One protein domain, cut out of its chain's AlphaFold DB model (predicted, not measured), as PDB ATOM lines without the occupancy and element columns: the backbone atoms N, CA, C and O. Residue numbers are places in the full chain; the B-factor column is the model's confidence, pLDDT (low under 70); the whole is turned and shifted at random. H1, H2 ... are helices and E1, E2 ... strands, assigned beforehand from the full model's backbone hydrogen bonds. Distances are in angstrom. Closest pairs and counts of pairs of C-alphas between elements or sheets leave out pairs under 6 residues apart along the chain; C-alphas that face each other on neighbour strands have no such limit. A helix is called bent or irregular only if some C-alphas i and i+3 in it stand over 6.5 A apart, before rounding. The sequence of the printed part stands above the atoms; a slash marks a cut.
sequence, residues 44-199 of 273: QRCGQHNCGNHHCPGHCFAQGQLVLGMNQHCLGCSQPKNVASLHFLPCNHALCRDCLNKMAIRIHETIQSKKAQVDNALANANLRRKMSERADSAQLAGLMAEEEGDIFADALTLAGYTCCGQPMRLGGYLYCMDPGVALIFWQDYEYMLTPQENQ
ATOM      1  N   GLN A  44     422.063 322.973 342.705       85.75
ATOM      2  CA  GLN A  44     421.084 322.402 341.780       85.75
ATOM      3  C   GLN A  44     421.455 322.590 340.301       85.75
ATOM      4  O   GLN A  44     420.890 321.932 339.434       85.75
ATOM      5  N   ARG A  45     422.387 323.503 340.004       90.00
ATOM      6  CA  ARG A  45     422.943 323.719 338.666       90.00
ATOM      7  C   ARG A  45     424.242 322.963 338.449       90.00
ATOM      8  O   ARG A  45     424.779 323.057 337.359       90.00
ATOM      9  N   CYS A  46     424.783 322.269 339.445       93.44
ATOM     10  CA  CYS A  46     425.948 321.419 339.248       93.44
ATOM     11  C   CYS A  46     425.553 320.152 338.479       93.44
ATOM     12  O   CYS A  46     424.420 319.676 338.567       93.44
ATOM     13  N   GLY A  47     426.492 319.589 337.726       93.12
ATOM     14  CA  GLY A  47     426.309 318.301 337.076       93.12
ATOM     15  C   GLY A  47     427.012 318.186 335.731       93.12
ATOM     16  O   GLY A  47     427.655 319.114 335.241       93.12
ATOM     17  N   GLN A  48     426.827 317.024 335.104       92.56
ATOM     18  CA  GLN A  48     427.433 316.674 333.818       92.56
ATOM     19  C   GLN A  48     427.079 317.646 332.684       92.56
ATOM     20  O   GLN A  48     427.866 317.806 331.760       92.56
ATOM     21  N   HIS A  49     425.927 318.312 332.744       90.38
ATOM     22  CA  HIS A  49     425.507 319.271 331.719       90.38
ATOM     23  C   HIS A  49     426.398 320.525 331.644       90.38
ATOM     24  O   HIS A  49     426.338 321.239 330.650       90.38
ATOM     25  N   ASN A  50     427.229 320.783 332.664       89.62
ATOM     26  CA  ASN A  50     428.258 321.828 332.621       89.62
ATOM     27  C   ASN A  50     429.630 321.303 332.180       89.62
ATOM     28  O   ASN A  50     430.566 322.093 332.083       89.62
ATOM     29  N   CYS A  51     429.774 319.993 331.952       85.69
ATOM     30  CA  CYS A  51     430.987 319.432 331.376       85.69
ATOM     31  C   CYS A  51     431.017 319.710 329.871       85.69
ATOM     32  O   CYS A  51     430.007 319.559 329.183       85.69
ATOM     33  N   GLY A  52     432.191 320.053 329.351       72.38
ATOM     34  CA  GLY A  52     432.340 320.473 327.959       72.38
ATOM     35  C   GLY A  52     432.907 321.882 327.862       72.38
ATOM     36  O   GLY A  52     432.617 322.732 328.697       72.38
ATOM     37  N   ASN A  53     433.713 322.146 326.832       68.62
ATOM     38  CA  ASN A  53     434.288 323.471 326.557       68.62
ATOM     39  C   ASN A  53     435.167 324.042 327.687       68.62
ATOM     40  O   ASN A  53     435.318 325.259 327.811       68.62
ATOM     41  N   HIS A  54     435.777 323.183 328.506       73.50
ATOM     42  CA  HIS A  54     436.834 323.620 329.414       73.50
ATOM     43  C   HIS A  54     438.048 324.070 328.601       73.50
ATOM     44  O   HIS A  54     438.334 323.512 327.539       73.50
ATOM     45  N   HIS A  55     438.744 325.101 329.083       66.56
ATOM     46  CA  HIS A  55     439.925 325.626 328.410       66.56
ATOM     47  C   HIS A  55     440.974 324.514 328.304       66.56
ATOM     48  O   HIS A  55     441.596 324.142 329.299       66.56
ATOM     49  N   CYS A  56     441.141 323.964 327.103       65.31
ATOM     50  CA  CYS A  56     442.252 323.072 326.838       65.31
ATOM     51  C   CYS A  56     443.518 323.927 326.795       65.31
ATOM     52  O   CYS A  56     443.497 325.004 326.202       65.31
ATOM     53  N   PRO A  57     444.620 323.521 327.424       64.31
ATOM     54  CA  PRO A  57     445.870 324.236 327.245       64.31
ATOM     55  C   PRO A  57     446.289 324.238 325.760       64.31
ATOM     56  O   PRO A  57     445.941 323.344 324.991       64.31
ATOM     57  N   GLY A  58     447.013 325.280 325.334       60.56
ATOM     58  CA  GLY A  58     447.220 325.635 323.917       60.56
ATOM     59  C   GLY A  58     447.736 324.522 322.988       60.56
ATOM     60  O   GLY A  58     447.527 324.587 321.783       60.56
ATOM     61  N   HIS A  59     448.354 323.475 323.532       60.72
ATOM     62  CA  HIS A  59     448.840 322.318 322.775       60.72
ATOM     63  C   HIS A  59     447.738 321.329 322.352       60.72
ATOM     64  O   HIS A  59     448.013 320.427 321.566       60.72
ATOM     65  N   CYS A  60     446.498 321.487 322.824       53.84
ATOM     66  CA  CYS A  60     445.348 320.738 322.306       53.84
ATOM     67  C   CYS A  60     444.782 321.313 320.999       53.84
ATOM     68  O   CYS A  60     443.869 320.732 320.408       53.84
ATOM     69  N   PHE A  61     445.249 322.495 320.594       54.84
ATOM     70  CA  PHE A  61     444.761 323.189 319.415       54.84
ATOM     71  C   PHE A  61     445.729 322.963 318.259       54.84
ATOM     72  O   PHE A  61     446.862 323.442 318.279       54.84
ATOM     73  N   ALA A  62     445.266 322.286 317.212       54.00
ATOM     74  CA  ALA A  62     445.892 322.400 315.904       54.00
ATOM     75  C   ALA A  62     445.233 323.586 315.188       54.00
ATOM     76  O   ALA A  62     444.013 323.628 315.052       54.00
ATOM     77  N   GLN A  63     446.028 324.576 314.767       53.59
ATOM     78  CA  GLN A  63     445.551 325.731 313.984       53.59
ATOM     79  C   GLN A  63     444.383 326.516 314.626       53.59
ATOM     80  O   GLN A  63     443.504 327.019 313.935       53.59
ATOM     81  N   GLY A  64     444.358 326.633 315.957       55.03
ATOM     82  CA  GLY A  64     443.355 327.444 316.662       55.03
ATOM     83  C   GLY A  64     441.953 326.828 316.744       55.03
ATOM     84  O   GLY A  64     441.044 327.483 317.248       55.03
ATOM     85  N   GLN A  65     441.768 325.576 316.312       55.88
ATOM     86  CA  GLN A  65     440.538 324.818 316.537       55.88
ATOM     87  C   GLN A  65     440.788 323.643 317.481       55.88
ATOM     88  O   GLN A  65     441.820 322.971 317.417       55.88
ATOM     89  N   LEU A  66     439.841 323.423 318.397       57.22
ATOM     90  CA  LEU A  66     439.836 322.234 319.237       57.22
ATOM     91  C   LEU A  66     439.642 321.042 318.297       57.22
ATOM     92  O   LEU A  66     438.617 320.961 317.617       57.22
ATOM     93  N   VAL A  67     440.626 320.152 318.208       57.59
ATOM     94  CA  VAL A  67     440.539 319.005 317.300       57.59
ATOM     95  C   VAL A  67     439.515 318.025 317.871       57.59
ATOM     96  O   VAL A  67     439.809 317.208 318.748       57.59
ATOM     97  N   LEU A  68     438.272 318.144 317.405       57.44
ATOM     98  CA  LEU A  68     437.189 317.230 317.742       57.44
ATOM     99  C   LEU A  68     437.618 315.801 317.377       57.44
ATOM    100  O   LEU A  68     438.002 315.532 316.243       57.44
ATOM    101  N   GLY A  69     437.577 314.893 318.355       63.84
ATOM    102  CA  GLY A  69     437.989 313.493 318.185       63.84
ATOM    103  C   GLY A  69     439.358 313.139 318.775       63.84
ATOM    104  O   GLY A  69     439.708 311.960 318.787       63.84
ATOM    105  N   MET A  70     440.111 314.102 319.323       78.75
ATOM    106  CA  MET A  70     441.287 313.772 320.133       78.75
ATOM    107  C   MET A  70     440.875 313.136 321.462       78.75
ATOM    108  O   MET A  70     440.025 313.655 322.194       78.75
ATOM    109  N   ASN A  71     441.516 312.012 321.776       87.31
ATOM    110  CA  ASN A  71     441.388 311.341 323.059       87.31
ATOM    111  C   ASN A  71     442.657 311.552 323.882       87.31
ATOM    112  O   ASN A  71     443.765 311.455 323.364       87.31
ATOM    113  N   GLN A  72     442.483 311.776 325.180       89.25
ATOM    114  CA  GLN A  72     443.566 311.805 326.154       89.25
ATOM    115  C   GLN A  72     443.206 310.913 327.339       89.25
ATOM    116  O   GLN A  72     442.034 310.730 327.678       89.25
ATOM    117  N   HIS A  73     444.221 310.321 327.960       93.06
ATOM    118  CA  HIS A  73     444.020 309.478 329.129       93.06
ATOM    119  C   HIS A  73     443.702 310.327 330.360       93.06
ATOM    120  O   HIS A  73     444.413 311.275 330.689       93.06
ATOM    121  N   CYS A  74     442.638 309.954 331.067       96.44
ATOM    122  CA  CYS A  74     442.342 310.513 332.377       96.44
ATOM    123  C   CYS A  74     443.374 310.021 333.404       96.44
ATOM    124  O   CYS A  74     443.567 308.816 333.545       96.44
ATOM    125  N   LEU A  75     443.949 310.926 334.201       96.69
ATOM    126  CA  LEU A  75     444.922 310.612 335.254       96.69
ATOM    127  C   LEU A  75     444.383 309.583 336.262       96.69
ATOM    128  O   LEU A  75     445.104 308.681 336.668       96.69
ATOM    129  N   GLY A  76     443.115 309.711 336.667       96.31
ATOM    130  CA  GLY A  76     442.546 308.873 337.726       96.31
ATOM    131  C   GLY A  76     442.169 307.446 337.309       96.31
ATOM    132  O   GLY A  76     442.365 306.524 338.091       96.31
ATOM    133  N   CYS A  77     441.602 307.247 336.112       97.62
ATOM    134  CA  CYS A  77     441.115 305.934 335.658       97.62
ATOM    135  C   CYS A  77     441.900 305.346 334.480       97.62
ATOM    136  O   CYS A  77     441.571 304.253 334.022       97.62
ATOM    137  N   SER A  78     442.878 306.084 333.951       96.69
ATOM    138  CA  SER A  78     443.700 305.728 332.786       96.69
ATOM    139  C   SER A  78     442.917 305.427 331.505       96.69
ATOM    140  O   SER A  78     443.511 305.031 330.506       96.69
ATOM    141  N   GLN A  79     441.601 305.644 331.481       96.81
ATOM    142  CA  GLN A  79     440.783 305.431 330.294       96.81
ATOM    143  C   GLN A  79     440.955 306.593 329.309       96.81
ATOM    144  O   GLN A  79     441.005 307.750 329.751       96.81
ATOM    145  N   PRO A  80     441.007 306.319 327.993       94.06
ATOM    146  CA  PRO A  80     440.960 307.363 326.984       94.06
ATOM    147  C   PRO A  80     439.589 308.046 327.026       94.06
ATOM    148  O   PRO A  80     438.544 307.392 327.071       94.06
ATOM    149  N   LYS A  81     439.589 309.376 327.041       92.44
ATOM    150  CA  LYS A  81     438.387 310.212 327.039       92.44
ATOM    151  C   LYS A  81     438.532 311.289 325.984       92.44
ATOM    152  O   LYS A  81     439.638 311.764 325.737       92.44
ATOM    153  N   ASN A  82     437.407 311.707 325.419       88.25
ATOM    154  CA  ASN A  82     437.386 312.849 324.521       88.25
ATOM    155  C   ASN A  82     437.902 314.085 325.272       88.25
ATOM    156  O   ASN A  82     437.422 314.378 326.370       88.25
ATOM    157  N   VAL A  83     438.851 314.804 324.675       87.06
ATOM    158  CA  VAL A  83     439.477 315.998 325.260       87.06
ATOM    159  C   VAL A  83     438.447 317.047 325.697       87.06
ATOM    160  O   VAL A  83     438.603 317.640 326.760       87.06
ATOM    161  N   ALA A  84     437.343 317.214 324.964       84.31
ATOM    162  CA  ALA A  84     436.280 318.150 325.329       84.31
ATOM    163  C   ALA A  84     435.574 317.788 326.650       84.31
ATOM    164  O   ALA A  84     434.986 318.657 327.281       84.31
ATOM    165  N   SER A  85     435.633 316.523 327.079       87.62
ATOM    166  CA  SER A  85     435.019 316.029 328.325       87.62
ATOM    167  C   SER A  85     435.969 316.011 329.533       87.62
ATOM    168  O   SER A  85     435.589 315.557 330.617       87.62
ATOM    169  N   LEU A  86     437.218 316.444 329.342       92.31
ATOM    170  CA  LEU A  86     438.263 316.414 330.359       92.31
ATOM    171  C   LEU A  86     438.430 317.768 331.058       92.31
ATOM    172  O   LEU A  86     438.234 318.830 330.473       92.31
ATOM    173  N   HIS A  87     438.850 317.706 332.320       94.12
ATOM    174  CA  HIS A  87     439.169 318.857 333.159       94.12
ATOM    175  C   HIS A  87     440.685 318.928 333.320       94.12
ATOM    176  O   HIS A  87     441.289 318.026 333.908       94.12
ATOM    177  N   PHE A  88     441.296 319.974 332.774       92.94
ATOM    178  CA  PHE A  88     442.746 320.122 332.723       92.94
ATOM    179  C   PHE A  88     443.286 320.768 333.997       92.94
ATOM    180  O   PHE A  88     442.820 321.816 334.443       92.94
ATOM    181  N   LEU A  89     444.280 320.132 334.599       93.38
ATOM    182  CA  LEU A  89     445.007 320.661 335.742       93.38
ATOM    183  C   LEU A  89     446.161 321.551 335.252       93.38
ATOM    184  O   LEU A  89     446.650 321.351 334.138       93.38
ATOM    185  N   PRO A  90     446.665 322.487 336.077       91.69
ATOM    186  CA  PRO A  90     447.799 323.334 335.693       91.69
ATOM    187  C   PRO A  90     449.067 322.558 335.301       91.69
ATOM    188  O   PRO A  90     449.798 322.991 334.415       91.69
ATOM    189  N   CYS A  91     449.277 321.372 335.879       92.25
ATOM    190  CA  CYS A  91     450.393 320.478 335.555       92.25
ATOM    191  C   CYS A  91     450.188 319.657 334.269       92.25
ATOM    192  O   CYS A  91     450.940 318.722 334.003       92.25
ATOM    193  N   ASN A  92     449.159 319.981 333.485       90.50
ATOM    194  CA  ASN A  92     448.763 319.332 332.237       90.50
ATOM    195  C   ASN A  92     448.164 317.919 332.337       90.50
ATOM    196  O   ASN A  92     447.798 317.311 331.329       90.50
ATOM    197  N   HIS A  93     448.007 317.385 333.546       93.38
ATOM    198  CA  HIS A  93     447.170 316.210 333.748       93.38
ATOM    199  C   HIS A  93     445.689 316.538 333.551       93.38
ATOM    200  O   HIS A  93     445.258 317.674 333.734       93.38
ATOM    201  N   ALA A  94     444.896 315.526 333.209       93.75
ATOM    202  CA  ALA A  94     443.481 315.686 332.914       93.75
ATOM    203  C   ALA A  94     442.625 314.699 333.716       93.75
ATOM    204  O   ALA A  94     443.003 313.541 333.897       93.75
ATOM    205  N   LEU A  95     441.455 315.139 334.176       96.31
ATOM    206  CA  LEU A  95     440.490 314.305 334.894       96.31
ATOM    207  C   LEU A  95     439.170 314.226 334.125       96.31
ATOM    208  O   LEU A  95     438.604 315.245 333.731       96.31
ATOM    209  N   CYS A  96     438.632 313.019 333.948       96.12
ATOM    210  CA  CYS A  96     437.222 312.871 333.597       96.12
ATOM    211  C   CYS A  96     436.350 313.276 334.790       96.12
ATOM    212  O   CYS A  96     436.827 313.313 335.925       96.12
ATOM    213  N   ARG A  97     435.067 313.542 334.542       96.19
ATOM    214  CA  ARG A  97     434.113 313.953 335.580       96.19
ATOM    215  C   ARG A  97     434.102 313.023 336.801       96.19
ATOM    216  O   ARG A  97     434.219 313.490 337.927       96.19
ATOM    217  N   ASP A  98     434.045 311.712 336.588       97.62
ATOM    218  CA  ASP A  98     434.008 310.750 337.699       97.62
ATOM    219  C   ASP A  98     435.282 310.816 338.551       97.62
ATOM    220  O   ASP A  98     435.234 310.745 339.777       97.62
ATOM    221  N   CYS A  99     436.441 310.988 337.910       98.19
ATOM    222  CA  CYS A  99     437.710 311.147 338.611       98.19
ATOM    223  C   CYS A  99     437.855 312.525 339.264       98.19
ATOM    224  O   CYS A  99     438.511 312.614 340.297       98.19
ATOM    225  N   LEU A 100     437.230 313.571 338.718       97.69
ATOM    226  CA  LEU A 100     437.112 314.878 339.365       97.69
ATOM    227  C   LEU A 100     436.313 314.757 340.672       97.69
ATOM    228  O   LEU A 100     436.792 315.205 341.711       97.69
ATOM    229  N   ASN A 101     435.154 314.092 340.642       98.31
ATOM    230  CA  ASN A 101     434.348 313.840 341.841       98.31
ATOM    231  C   ASN A 101     435.126 313.030 342.888       98.31
ATOM    232  O   ASN A 101     435.196 313.415 344.052       98.31
ATOM    233  N   LYS A 102     435.774 311.934 342.468       98.38
ATOM    234  CA  LYS A 102     436.618 311.119 343.358       98.38
ATOM    235  C   LYS A 102     437.779 311.919 343.949       98.38
ATOM    236  O   LYS A 102     438.137 311.695 345.100       98.38
ATOM    237  N   MET A 103     438.365 312.844 343.186       98.12
ATOM    238  CA  MET A 103     439.430 313.714 343.685       98.12
ATOM    239  C   MET A 103     438.911 314.678 344.757       98.12
ATOM    240  O   MET A 103     439.540 314.810 345.800       98.12
ATOM    241  N   ALA A 104     437.753 315.304 344.533       97.88
ATOM    242  CA  ALA A 104     437.104 316.168 345.516       97.88
ATOM    243  C   ALA A 104     436.778 315.423 346.825       97.88
ATOM    244  O   ALA A 104     437.087 315.917 347.905       97.88
ATOM    245  N   ILE A 105     436.237 314.204 346.732       98.25
ATOM    246  CA  ILE A 105     435.970 313.354 347.905       98.25
ATOM    247  C   ILE A 105     437.274 312.980 348.619       98.25
ATOM    248  O   ILE A 105     437.366 313.096 349.837       98.25
ATOM    249  N   ARG A 106     438.324 312.602 347.880       98.00
ATOM    250  CA  ARG A 106     439.630 312.284 348.475       98.00
ATOM    251  C   ARG A 106     440.230 313.478 349.219       98.00
ATOM    252  O   ARG A 106     440.847 313.285 350.266       98.00
ATOM    253  N   ILE A 107     440.086 314.693 348.688       98.12
ATOM    254  CA  ILE A 107     440.513 315.926 349.366       98.12
ATOM    255  C   ILE A 107     439.789 316.051 350.708       98.12
ATOM    256  O   ILE A 107     440.448 316.203 351.735       98.12
ATOM    257  N   HIS A 108     438.464 315.889 350.713       97.50
ATOM    258  CA  HIS A 108     437.666 315.915 351.936       97.50
ATOM    259  C   HIS A 108     438.165 314.903 352.974       97.50
ATOM    260  O   HIS A 108     438.502 315.263 354.102       97.50
ATOM    261  N   GLU A 109     438.295 313.638 352.578       97.94
ATOM    262  CA  GLU A 109     438.800 312.558 353.434       97.94
ATOM    263  C   GLU A 109     440.216 312.848 353.958       97.94
ATOM    264  O   GLU A 109     440.543 312.561 355.114       97.94
ATOM    265  N   THR A 110     441.069 313.456 353.131       98.06
ATOM    266  CA  THR A 110     442.430 313.847 353.520       98.06
ATOM    267  C   THR A 110     442.407 314.954 354.569       98.06
ATOM    268  O   THR A 110     443.119 314.856 355.568       98.06
ATOM    269  N   ILE A 111     441.562 315.973 354.400       96.88
ATOM    270  CA  ILE A 111     441.389 317.043 355.392       96.88
ATOM    271  C   ILE A 111     440.872 316.469 356.708       96.88
ATOM    272  O   ILE A 111     441.418 316.795 357.758       96.88
ATOM    273  N   GLN A 112     439.869 315.587 356.675       95.19
ATOM    274  CA  GLN A 112     439.334 314.976 357.895       95.19
ATOM    275  C   GLN A 112     440.387 314.117 358.608       95.19
ATOM    276  O   GLN A 112     440.590 314.255 359.815       95.19
ATOM    277  N   SER A 113     441.110 313.270 357.869       97.31
ATOM    278  CA  SER A 113     442.134 312.385 358.446       97.31
ATOM    279  C   SER A 113     443.372 313.129 358.956       97.31
ATOM    280  O   SER A 113     443.985 312.701 359.934       97.31
ATOM    281  N   LYS A 114     443.732 314.263 358.343       96.75
ATOM    282  CA  LYS A 114     444.889 315.090 358.724       96.75
ATOM    283  C   LYS A 114     444.498 316.408 359.386       96.75
ATOM    284  O   LYS A 114     445.314 317.330 359.426       96.75
ATOM    285  N   LYS A 115     443.288 316.498 359.943       93.94
ATOM    286  CA  LYS A 115     442.701 317.753 360.425       93.94
ATOM    287  C   LYS A 115     443.641 318.555 361.321       93.94
ATOM    288  O   LYS A 115     443.890 319.717 361.047       93.94
ATOM    289  N   ALA A 116     444.243 317.928 362.330       95.19
ATOM    290  CA  ALA A 116     445.158 318.619 363.242       95.19
ATOM    291  C   ALA A 116     446.400 319.213 362.543       95.19
ATOM    292  O   ALA A 116     446.873 320.277 362.935       95.19
ATOM    293  N   GLN A 117     446.929 318.541 361.515       96.50
ATOM    294  CA  GLN A 117     448.092 319.016 360.757       96.50
ATOM    295  C   GLN A 117     447.704 320.170 359.829       96.50
ATOM    296  O   GLN A 117     448.403 321.179 359.788       96.50
ATOM    297  N   VAL A 118     446.568 320.039 359.137       95.44
ATOM    298  CA  VAL A 118     446.011 321.100 358.286       95.44
ATOM    299  C   VAL A 118     445.700 322.341 359.126       95.44
ATOM    300  O   VAL A 118     446.121 323.437 358.771       95.44
ATOM    301  N   ASP A 119     445.051 322.173 360.277       93.88
ATOM    302  CA  ASP A 119     444.686 323.271 361.177       93.88
ATOM    303  C   ASP A 119     445.925 324.005 361.702       93.88
ATOM    304  O   ASP A 119     445.935 325.233 361.766       93.88
ATOM    305  N   ASN A 120     446.990 323.269 362.037       94.38
ATOM    306  CA  ASN A 120     448.262 323.850 362.464       94.38
ATOM    307  C   ASN A 120     448.919 324.658 361.331       94.38
ATOM    308  O   ASN A 120     449.294 325.812 361.536       94.38
ATOM    309  N   ALA A 121     448.987 324.098 360.120       94.50
ATOM    310  CA  ALA A 121     449.550 324.792 358.962       94.50
ATOM    311  C   ALA A 121     448.776 326.084 358.637       94.50
ATOM    312  O   ALA A 121     449.381 327.143 358.469       94.50
ATOM    313  N   LEU A 122     447.439 326.036 358.650       94.50
ATOM    314  CA  LEU A 122     446.589 327.214 358.449       94.50
ATOM    315  C   LEU A 122     446.753 328.257 359.565       94.50
ATOM    316  O   LEU A 122     446.767 329.459 359.290       94.50
ATOM    317  N   ALA A 123     446.900 327.825 360.820       92.31
ATOM    318  CA  ALA A 123     447.154 328.725 361.942       92.31
ATOM    319  C   ALA A 123     448.499 329.455 361.791       92.31
ATOM    320  O   ALA A 123     448.562 330.667 362.014       92.31
ATOM    321  N   ASN A 124     449.547 328.748 361.357       93.12
ATOM    322  CA  ASN A 124     450.872 329.324 361.117       93.12
ATOM    323  C   ASN A 124     450.868 330.306 359.939       93.12
ATOM    324  O   ASN A 124     451.406 331.404 360.075       93.12
ATOM    325  N   ALA A 125     450.205 329.962 358.827       92.50
ATOM    326  CA  ALA A 125     450.031 330.878 357.698       92.50
ATOM    327  C   ALA A 125     449.313 332.161 358.150       92.50
ATOM    328  O   ALA A 125     449.801 333.271 357.952       92.50
ATOM    329  N   ASN A 126     448.203 332.030 358.881       90.94
ATOM    330  CA  ASN A 126     447.463 333.181 359.397       90.94
ATOM    331  C   ASN A 126     448.285 334.031 360.383       90.94
ATOM    332  O   ASN A 126     448.160 335.257 360.397       90.94
ATOM    333  N   LEU A 127     449.123 333.402 361.212       91.00
ATOM    334  CA  LEU A 127     450.043 334.112 362.097       91.00
ATOM    335  C   LEU A 127     451.056 334.934 361.292       91.00
ATOM    336  O   LEU A 127     451.254 336.108 361.602       91.00
ATOM    337  N   ARG A 128     451.652 334.353 360.242       91.56
ATOM    338  CA  ARG A 128     452.593 335.062 359.363       91.56
ATOM    339  C   ARG A 128     451.950 336.213 358.612       91.56
ATOM    340  O   ARG A 128     452.492 337.316 358.650       91.56
ATOM    341  N   ARG A 129     450.747 336.020 358.073       90.81
ATOM    342  CA  ARG A 129     449.962 337.100 357.468       90.81
ATOM    343  C   ARG A 129     449.755 338.272 358.433       90.81
ATOM    344  O   ARG A 129     450.028 339.415 358.088       90.81
ATOM    345  N   LYS A 130     449.352 337.995 359.679       90.31
ATOM    346  CA  LYS A 130     449.169 339.034 360.714       90.31
ATOM    347  C   LYS A 130     450.466 339.749 361.086       90.31
ATOM    348  O   LYS A 130     450.418 340.918 361.457       90.31
ATOM    349  N   MET A 131     451.604 339.057 361.046       91.44
ATOM    350  CA  MET A 131     452.910 339.689 361.250       91.44
ATOM    351  C   MET A 131     453.270 340.596 360.069       91.44
ATOM    352  O   MET A 131     453.694 341.720 360.306       91.44
ATOM    353  N   SER A 132     453.026 340.152 358.828       91.69
ATOM    354  CA  SER A 132     453.233 340.958 357.614       91.69
ATOM    355  C   SER A 132     452.415 342.255 357.650       91.69
ATOM    356  O   SER A 132     452.960 343.338 357.453       91.69
ATOM    357  N   GLU A 133     451.132 342.172 358.022       90.38
ATOM    358  CA  GLU A 133     450.233 343.330 358.167       90.38
ATOM    359  C   GLU A 133     450.691 344.343 359.233       90.38
ATOM    360  O   GLU A 133     450.289 345.506 359.195       90.38
ATOM    361  N   ARG A 134     451.503 343.908 360.204       92.38
ATOM    362  CA  ARG A 134     452.008 344.726 361.319       92.38
ATOM    363  C   ARG A 134     453.486 345.077 361.180       92.38
ATOM    364  O   ARG A 134     454.054 345.632 362.115       92.38
ATOM    365  N   ALA A 135     454.124 344.706 360.075       91.62
ATOM    366  CA  ALA A 135     455.550 344.907 359.908       91.62
ATOM    367  C   ALA A 135     455.879 346.402 359.784       91.62
ATOM    368  O   ALA A 135     455.243 347.136 359.029       91.62
ATOM    369  N   ASP A 136     456.938 346.832 360.472       92.50
ATOM    370  CA  ASP A 136     457.368 348.238 360.506       92.50
ATOM    371  C   ASP A 136     457.927 348.741 359.159       92.50
ATOM    372  O   ASP A 136     458.173 349.934 358.982       92.50
ATOM    373  N   SER A 137     458.156 347.843 358.193       95.06
ATOM    374  CA  SER A 137     458.661 348.188 356.862       95.06
ATOM    375  C   SER A 137     458.056 347.315 355.765       95.06
ATOM    376  O   SER A 137     457.753 346.141 355.975       95.06
ATOM    377  N   ALA A 138     457.965 347.874 354.555       92.75
ATOM    378  CA  ALA A 138     457.464 347.162 353.381       92.75
ATOM    379  C   ALA A 138     458.339 345.958 352.989       92.75
ATOM    380  O   ALA A 138     457.816 344.946 352.535       92.75
ATOM    381  N   GLN A 139     459.659 346.043 353.191       94.00
ATOM    382  CA  GLN A 139     460.569 344.930 352.907       94.00
ATOM    383  C   GLN A 139     460.292 343.740 353.834       94.00
ATOM    384  O   GLN A 139     460.168 342.612 353.365       94.00
ATOM    385  N   LEU A 140     460.150 343.996 355.138       92.62
ATOM    386  CA  LEU A 140     459.814 342.955 356.107       92.62
ATOM    387  C   LEU A 140     458.410 342.386 355.858       92.62
ATOM    388  O   LEU A 140     458.230 341.172 355.923       92.62
ATOM    389  N   ALA A 141     457.441 343.243 355.514       92.69
ATOM    390  CA  ALA A 141     456.098 342.810 355.131       92.69
ATOM    391  C   ALA A 141     456.135 341.849 353.931       92.69
ATOM    392  O   ALA A 141     455.474 340.811 353.965       92.69
ATOM    393  N   GLY A 142     456.942 342.163 352.910       92.06
ATOM    394  CA  GLY A 142     457.125 341.327 351.723       92.06
ATOM    395  C   GLY A 142     457.683 339.945 352.052       92.06
ATOM    396  O   GLY A 142     457.065 338.947 351.696       92.06
ATOM    397  N   LEU A 143     458.780 339.877 352.816       92.88
ATOM    398  CA  LEU A 143     459.379 338.600 353.233       92.88
ATOM    399  C   LEU A 143     458.395 337.736 354.040       92.88
ATOM    400  O   LEU A 143     458.289 336.534 353.824       92.88
ATOM    401  N   MET A 144     457.629 338.349 354.948       93.19
ATOM    402  CA  MET A 144     456.625 337.625 355.734       93.19
ATOM    403  C   MET A 144     455.433 337.144 354.895       93.19
ATOM    404  O   MET A 144     454.843 336.118 355.228       93.19
ATOM    405  N   ALA A 145     455.068 337.872 353.836       92.12
ATOM    406  CA  ALA A 145     454.018 337.462 352.904       92.12
ATOM    407  C   ALA A 145     454.478 336.310 351.993       92.12
ATOM    408  O   ALA A 145     453.688 335.422 351.681       92.12
ATOM    409  N   GLU A 146     455.755 336.281 351.603       93.38
ATOM    410  CA  GLU A 146     456.344 335.138 350.894       93.38
ATOM    411  C   GLU A 146     456.327 333.881 351.779       93.38
ATOM    412  O   GLU A 146     455.792 332.854 351.365       93.38
ATOM    413  N   GLU A 147     456.786 333.988 353.034       93.38
ATOM    414  CA  GLU A 147     456.713 332.882 354.002       93.38
ATOM    415  C   GLU A 147     455.269 332.409 354.252       93.38
ATOM    416  O   GLU A 147     455.017 331.212 354.379       93.38
ATOM    417  N   GLU A 148     454.299 333.328 354.335       93.50
ATOM    418  CA  GLU A 148     452.876 332.974 354.419       93.50
ATOM    419  C   GLU A 148     452.438 332.137 353.210       93.50
ATOM    420  O   GLU A 148     451.783 331.105 353.384       93.50
ATOM    421  N   GLY A 149     452.813 332.569 352.004       92.12
ATOM    422  CA  GLY A 149     452.513 331.872 350.758       92.12
ATOM    423  C   GLY A 149     453.056 330.444 350.740       92.12
ATOM    424  O   GLY A 149     452.321 329.523 350.372       92.12
ATOM    425  N   ASP A 150     454.290 330.248 351.201       94.12
ATOM    426  CA  ASP A 150     454.930 328.932 351.285       94.12
ATOM    427  C   ASP A 150     454.218 328.016 352.292       94.12
ATOM    428  O   ASP A 150     453.841 326.889 351.960       94.12
ATOM    429  N   ILE A 151     453.925 328.517 353.498       93.62
ATOM    430  CA  ILE A 151     453.199 327.745 354.522       93.62
ATOM    431  C   ILE A 151     451.788 327.387 354.032       93.62
ATOM    432  O   ILE A 151     451.283 326.287 354.285       93.62
ATOM    433  N   PHE A 152     451.123 328.297 353.316       94.19
ATOM    434  CA  PHE A 152     449.813 328.021 352.739       94.19
ATOM    435  C   PHE A 152     449.887 326.978 351.612       94.19
ATOM    436  O   PHE A 152     449.019 326.105 351.522       94.19
ATOM    437  N   ALA A 153     450.931 327.006 350.780       93.75
ATOM    438  CA  ALA A 153     451.171 325.985 349.762       93.75
ATOM    439  C   ALA A 153     451.405 324.592 350.382       93.75
ATOM    440  O   ALA A 153     450.879 323.590 349.876       93.75
ATOM    441  N   ASP A 154     452.102 324.525 351.518       94.38
ATOM    442  CA  ASP A 154     452.252 323.299 352.304       94.38
ATOM    443  C   ASP A 154     450.908 322.811 352.857       94.38
ATOM    444  O   ASP A 154     450.589 321.624 352.752       94.38
ATOM    445  N   ALA A 155     450.068 323.717 353.370       95.69
ATOM    446  CA  ALA A 155     448.721 323.381 353.834       95.69
ATOM    447  C   ALA A 155     447.858 322.788 352.706       95.69
ATOM    448  O   ALA A 155     447.175 321.778 352.907       95.69
ATOM    449  N   LEU A 156     447.920 323.360 351.497       95.81
ATOM    450  CA  LEU A 156     447.246 322.817 350.313       95.81
ATOM    451  C   LEU A 156     447.770 321.425 349.943       95.81
ATOM    452  O   LEU A 156     446.981 320.537 349.618       95.81
ATOM    453  N   THR A 157     449.084 321.213 350.015       96.56
ATOM    454  CA  THR A 157     449.700 319.906 349.750       96.56
ATOM    455  C   THR A 157     449.260 318.866 350.775       96.56
ATOM    456  O   THR A 157     448.849 317.766 350.400       96.56
ATOM    457  N   LEU A 158     449.258 319.219 352.064       96.62
ATOM    458  CA  LEU A 158     448.786 318.355 353.148       96.62
ATOM    459  C   LEU A 158     447.322 317.951 352.970       96.62
ATOM    460  O   LEU A 158     446.994 316.781 353.178       96.62
ATOM    461  N   ALA A 159     446.475 318.894 352.550       96.81
ATOM    462  CA  ALA A 159     445.053 318.690 352.279       96.81
ATOM    463  C   ALA A 159     444.766 317.967 350.944       96.81
ATOM    464  O   ALA A 159     443.613 317.671 350.642       96.81
ATOM    465  N   GLY A 160     445.792 317.660 350.141       96.69
ATOM    466  CA  GLY A 160     445.639 316.927 348.883       96.69
ATOM    467  C   GLY A 160     445.172 317.780 347.700       96.69
ATOM    468  O   GLY A 160     444.706 317.233 346.706       96.69
ATOM    469  N   TYR A 161     445.309 319.107 347.768       96.81
ATOM    470  CA  TYR A 161     444.940 320.032 346.688       96.81
ATOM    471  C   TYR A 161     445.982 320.135 345.564       96.81
ATOM    472  O   TYR A 161     445.803 320.950 344.654       96.81
ATOM    473  N   THR A 162     447.059 319.347 345.589       96.81
ATOM    474  CA  THR A 162     448.163 319.458 344.627       96.81
ATOM    475  C   THR A 162     448.316 318.236 343.721       96.81
ATOM    476  O   THR A 162     448.005 317.104 344.081       96.81
ATOM    477  N   CYS A 163     448.804 318.477 342.506       96.31
ATOM    478  CA  CYS A 163     449.214 317.466 341.539       96.31
ATOM    479  C   CYS A 163     450.545 317.908 340.922       96.31
ATOM    480  O   CYS A 163     450.648 319.033 340.436       96.31
ATOM    481  N   CYS A 164     451.571 317.050 340.959       94.56
ATOM    482  CA  CYS A 164     452.928 317.388 340.496       94.56
ATOM    483  C   CYS A 164     453.493 318.667 341.146       94.56
ATOM    484  O   CYS A 164     454.123 319.479 340.476       94.56
ATOM    485  N   GLY A 165     453.209 318.877 342.435       92.31
ATOM    486  CA  GLY A 165     453.632 320.075 343.170       92.31
ATOM    487  C   GLY A 165     452.855 321.352 342.829       92.31
ATOM    488  O   GLY A 165     453.148 322.398 343.394       92.31
ATOM    489  N   GLN A 166     451.854 321.296 341.943       93.94
ATOM    490  CA  GLN A 166     451.041 322.457 341.571       93.94
ATOM    491  C   GLN A 166     449.619 322.367 342.143       93.94
ATOM    492  O   GLN A 166     449.031 321.282 342.124       93.94
ATOM    493  N   PRO A 167     449.010 323.481 342.596       94.44
ATOM    494  CA  PRO A 167     447.611 323.500 343.012       94.44
ATOM    495  C   PRO A 167     446.690 323.086 341.862       94.44
ATOM    496  O   PRO A 167     446.733 323.669 340.782       94.44
ATOM    497  N   MET A 168     445.807 322.119 342.096       94.50
ATOM    498  CA  MET A 168     444.916 321.578 341.066       94.50
ATOM    499  C   MET A 168     443.843 322.569 340.592       94.50
ATOM    500  O   MET A 168     443.271 322.375 339.524       94.50
ATOM    501  N   ARG A 169     443.553 323.622 341.374       92.00
ATOM    502  CA  ARG A 169     442.544 324.662 341.071       92.00
ATOM    503  C   ARG A 169     441.159 324.099 340.707       92.00
ATOM    504  O   ARG A 169     440.451 324.659 339.872       92.00
ATOM    505  N   LEU A 170     440.735 323.026 341.383       94.19
ATOM    506  CA  LEU A 170     439.471 322.331 341.093       94.19
ATOM    507  C   LEU A 170     438.217 323.209 341.266       94.19
ATOM    508  O   LEU A 170     437.171 322.880 340.713       94.19
ATOM    509  N   GLY A 171     438.320 324.352 341.957       92.12
ATOM    510  CA  GLY A 171     437.235 325.334 342.066       92.12
ATOM    511  C   GLY A 171     436.732 325.861 340.718       92.12
ATOM    512  O   GLY A 171     435.547 326.160 340.596       92.12
ATOM    513  N   GLY A 172     437.578 325.886 339.679       91.50
ATOM    514  CA  GLY A 172     437.149 326.222 338.313       91.50
ATOM    515  C   GLY A 172     436.178 325.206 337.696       91.50
ATOM    516  O   GLY A 172     435.467 325.531 336.750       91.50
ATOM    517  N   TYR A 173     436.108 323.996 338.256       94.81
ATOM    518  CA  TYR A 173     435.276 322.887 337.783       94.81
ATOM    519  C   TYR A 173     434.127 322.552 338.738       94.81
ATOM    520  O   TYR A 173     433.482 321.515 338.593       94.81
ATOM    521  N   LEU A 174     433.839 323.429 339.704       94.69
ATOM    522  CA  LEU A 174     432.834 323.194 340.742       94.69
ATOM    523  C   LEU A 174     431.459 322.804 340.171       94.69
ATOM    524  O   LEU A 174     430.823 321.872 340.654       94.69
ATOM    525  N   TYR A 175     431.008 323.483 339.112       95.06
ATOM    526  CA  TYR A 175     429.707 323.219 338.488       95.06
ATOM    527  C   TYR A 175     429.664 321.932 337.647       95.06
ATOM    528  O   TYR A 175     428.586 321.488 337.263       95.06
ATOM    529  N   CYS A 176     430.807 321.304 337.373       95.88
ATOM    530  CA  CYS A 176     430.881 320.028 336.653       95.88
ATOM    531  C   CYS A 176     430.689 318.815 337.578       95.88
ATOM    532  O   CYS A 176     430.285 317.737 337.126       95.88
ATOM    533  N   MET A 177     430.978 318.990 338.871       97.06
ATOM    534  CA  MET A 177     430.847 317.957 339.900       97.06
ATOM    535  C   MET A 177     429.379 317.590 340.154       97.06
ATOM    536  O   MET A 177     428.460 318.303 339.745       97.06
ATOM    537  N   ASP A 178     429.137 316.463 340.823       96.88
ATOM    538  CA  ASP A 178     427.801 316.168 341.362       96.88
ATOM    539  C   ASP A 178     427.422 317.187 342.450       96.88
ATOM    540  O   ASP A 178     428.305 317.617 343.194       96.88
ATOM    541  N   PRO A 179     426.137 317.568 342.600       95.19
ATOM    542  CA  PRO A 179     425.715 318.598 343.557       95.19
ATOM    543  C   PRO A 179     426.230 318.393 344.988       95.19
ATOM    544  O   PRO A 179     426.749 319.329 345.595       95.19
ATOM    545  N   GLY A 180     426.142 317.166 345.514       95.31
ATOM    546  CA  GLY A 180     426.644 316.841 346.853       95.31
ATOM    547  C   GLY A 180     428.168 316.944 346.959       95.31
ATOM    548  O   GLY A 180     428.686 317.480 347.935       95.31
ATOM    549  N   VAL A 181     428.890 316.508 345.925       97.31
ATOM    550  CA  VAL A 181     430.358 316.582 345.876       97.31
ATOM    551  C   VAL A 181     430.832 318.030 345.745       97.31
ATOM    552  O   VAL A 181     431.779 318.427 346.418       97.31
ATOM    553  N   ALA A 182     430.146 318.836 344.932       96.56
ATOM    554  CA  ALA A 182     430.411 320.262 344.791       96.56
ATOM    555  C   ALA A 182     430.244 320.994 346.128       96.56
ATOM    556  O   ALA A 182     431.095 321.805 346.488       96.56
ATOM    557  N   LEU A 183     429.179 320.687 346.877       94.81
ATOM    558  CA  LEU A 183     428.957 321.246 348.208       94.81
ATOM    559  C   LEU A 183     430.115 320.905 349.156       94.81
ATOM    560  O   LEU A 183     430.688 321.818 349.749       94.81
ATOM    561  N   ILE A 184     430.476 319.621 349.261       95.62
ATOM    562  CA  ILE A 184     431.574 319.153 350.121       95.62
ATOM    563  C   ILE A 184     432.879 319.863 349.750       95.62
ATOM    564  O   ILE A 184     433.495 320.517 350.590       95.62
ATOM    565  N   PHE A 185     433.256 319.811 348.470       96.62
ATOM    566  CA  PHE A 185     434.485 320.422 347.980       96.62
ATOM    567  C   PHE A 185     434.521 321.928 348.230       96.62
ATOM    568  O   PHE A 185     435.547 322.473 348.628       96.62
ATOM    569  N   TRP A 186     433.410 322.625 348.000       95.38
ATOM    570  CA  TRP A 186     433.343 324.053 348.272       95.38
ATOM    571  C   TRP A 186     433.471 324.354 349.762       95.38
ATOM    572  O   TRP A 186     434.165 325.302 350.111       95.38
ATOM    573  N   GLN A 187     432.854 323.562 350.644       94.56
ATOM    574  CA  GLN A 187     433.028 323.738 352.087       94.56
ATOM    575  C   GLN A 187     434.490 323.550 352.493       94.56
ATOM    576  O   GLN A 187     435.005 324.377 353.239       94.56
ATOM    577  N   ASP A 188     435.163 322.530 351.963       96.19
ATOM    578  CA  ASP A 188     436.589 322.299 352.205       96.19
ATOM    579  C   ASP A 188     437.453 323.432 351.642       96.19
ATOM    580  O   ASP A 188     438.400 323.880 352.284       96.19
ATOM    581  N   TYR A 189     437.123 323.943 350.459       95.06
ATOM    582  CA  TYR A 189     437.844 325.056 349.849       95.06
ATOM    583  C   TYR A 189     437.687 326.338 350.676       95.06
ATOM    584  O   TYR A 189     438.667 327.003 351.002       95.06
ATOM    585  N   GLU A 190     436.461 326.655 351.088       93.94
ATOM    586  CA  GLU A 190     436.185 327.781 351.980       93.94
ATOM    587  C   GLU A 190     436.836 327.600 353.350       93.94
ATOM    588  O   GLU A 190     437.277 328.583 353.940       93.94
ATOM    589  N   TYR A 191     436.925 326.369 353.852       94.62
ATOM    590  CA  TYR A 191     437.600 326.053 355.105       94.62
ATOM    591  C   TYR A 191     439.081 326.425 355.040       94.62
ATOM    592  O   TYR A 191     439.566 327.144 355.913       94.62
ATOM    593  N   MET A 192     439.763 326.011 353.966       94.56
ATOM    594  CA  MET A 192     441.175 326.330 353.734       94.56
ATOM    595  C   MET A 192     441.417 327.840 353.632       94.56
ATOM    596  O   MET A 192     442.443 328.327 354.092       94.56
ATOM    597  N   LEU A 193     440.477 328.592 353.054       90.94
ATOM    598  CA  LEU A 193     440.589 330.047 352.902       90.94
ATOM    599  C   LEU A 193     440.154 330.841 354.141       90.94
ATOM    600  O   LEU A 193     440.433 332.038 354.241       90.94
ATOM    601  N   THR A 194     439.432 330.217 355.069       89.19
ATOM    602  CA  THR A 194     438.869 330.908 356.228       89.19
ATOM    603  C   THR A 194     439.871 330.894 357.382       89.19
ATOM    604  O   THR A 194     440.222 329.817 357.867       89.19
ATOM    605  N   PRO A 195     440.290 332.070 357.895       84.38
ATOM    606  CA  PRO A 195     441.154 332.146 359.070       84.38
ATOM    607  C   PRO A 195     440.540 331.401 360.253       84.38
ATOM    608  O   PRO A 195     439.328 331.473 360.454       84.38
ATOM    609  N   GLN A 196     441.365 330.738 361.062       81.94
ATOM    610  CA  GLN A 196     440.902 329.871 362.148       81.94
ATOM    611  C   GLN A 196     439.925 330.564 363.115       81.94
ATOM    612  O   GLN A 196     438.931 329.974 363.524       81.94
ATOM    613  N   GLU A 197     440.134 331.846 363.429       79.50
ATOM    614  CA  GLU A 197     439.234 332.635 364.286       79.50
ATOM    615  C   GLU A 197     437.823 332.846 363.709       79.50
ATOM    616  O   GLU A 197     436.911 333.250 364.426       79.50
ATOM    617  N   ASN A 198     437.656 332.601 362.412       83.25
ATOM    618  CA  ASN A 198     436.426 332.767 361.650       83.25
ATOM    619  C   ASN A 198     435.827 331.422 361.219       83.25
ATOM    620  O   ASN A 198     434.852 331.403 360.460       83.25
ATOM    621  N   GLN A 199     436.412 330.305 361.662       86.88
ATOM    622  CA  GLN A 199     435.911 328.977 361.353       86.88
ATOM    623  C   GLN A 199     434.699 328.654 362.227       86.88
ATOM    624  O   GLN A 199     434.812 328.137 363.335       86.88
TER     625      GLN A 199
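AT A GLANCE: This is residues 44 to 199 of the 273 residues of an uncharacterized protein of Coniochaeta ligniaria NRRL 30616 (UniProt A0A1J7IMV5). The model is an arched, elongated body with a head rich in loops at one end and a long two-helix hairpin, H2 and H3, as an arm at the other. Between them H1 and H5 pack on each other, crossing at a steep tilt, with the short H4 folded against H5; the head holds the small two-stranded hairpin of E1 and E2. The printed part has 156 residues, with two named strands and five named helices in the order E1 E2 H1 H2 H3 H4 H5; the sheet is antiparallel and the class is mostly helix. It is only just loose, close to compact, with a radius of gyration of the C-alphas of 18.1 A and spans of 57 by 35 by 26 A.

HOW THE PARTS SIT: E1, residues 71 to 73, and E2, residues 80 to 82, form a hairpin of antiparallel neighbours, their directions at 136 degrees; N 72 and O 81 are within hydrogen-bond range at 2.9 A, as are N 81 and O 72 at 2.9 A. H1, residues 97 to 113, is apart from E1. H1 touches H5, residues 179 to 193, the same way at a steep tilt of 46 degrees; their closest C-alphas, those of Ala 104 and Phe 185, are 5.6 A apart. H4, residues 170 to 176, forms a helical hairpin with H5: they touch, opposite ways at a shallow tilt of 20 degrees, with the closest C-alphas, those of Leu 174 and Ala 182, 5.6 A apart. H2, residues 115 to 133, is about perpendicular to H1 at 85 degrees and close but not clearly touching, with the closest C-alphas, those of Ile 111 and Val 118, 6.8 A apart. H2 and H3, residues 138 to 158, form a helical hairpin: they touch, opposite ways at a shallow tilt of 12 degrees, with the closest C-alphas, those of Ser 132 and Ala 141, 4.2 A apart. H3 and H4 are apart. Every O i to N i+4 pair is within hydrogen-bond range in H1, H2, H3 and H5; in H4 it is 0 of 3, beside 3 of 4 O i to N i+3 pairs.

IN THESE COORDINATES: E1 begins at C-alpha 71 (441.388, 311.341, 323.059) and is 6.9 A long from first to last C-alpha; E2 is 7.0 A. H1 measures 24.3 A, H2 26.8 A and H3, the longest helix with 21 residues, 30.1 A. H4 is 9.9 A long and irregular, with C-alphas 172 and 175 8.0 A apart. H5 is 21.0 A and ends at C-alpha 193 (440.589, 330.047, 352.902).

THE WHOLE: The C-alphas farthest apart, those of Gly 69 and Asp 136, are 58.1 A apart. The printed part has no cut; the links E2 to H1 and H3 to H4 are long. Residues 44 to 70 hold no named element, and pLDDT is under 70 at residue 53 and residues 55 to 69.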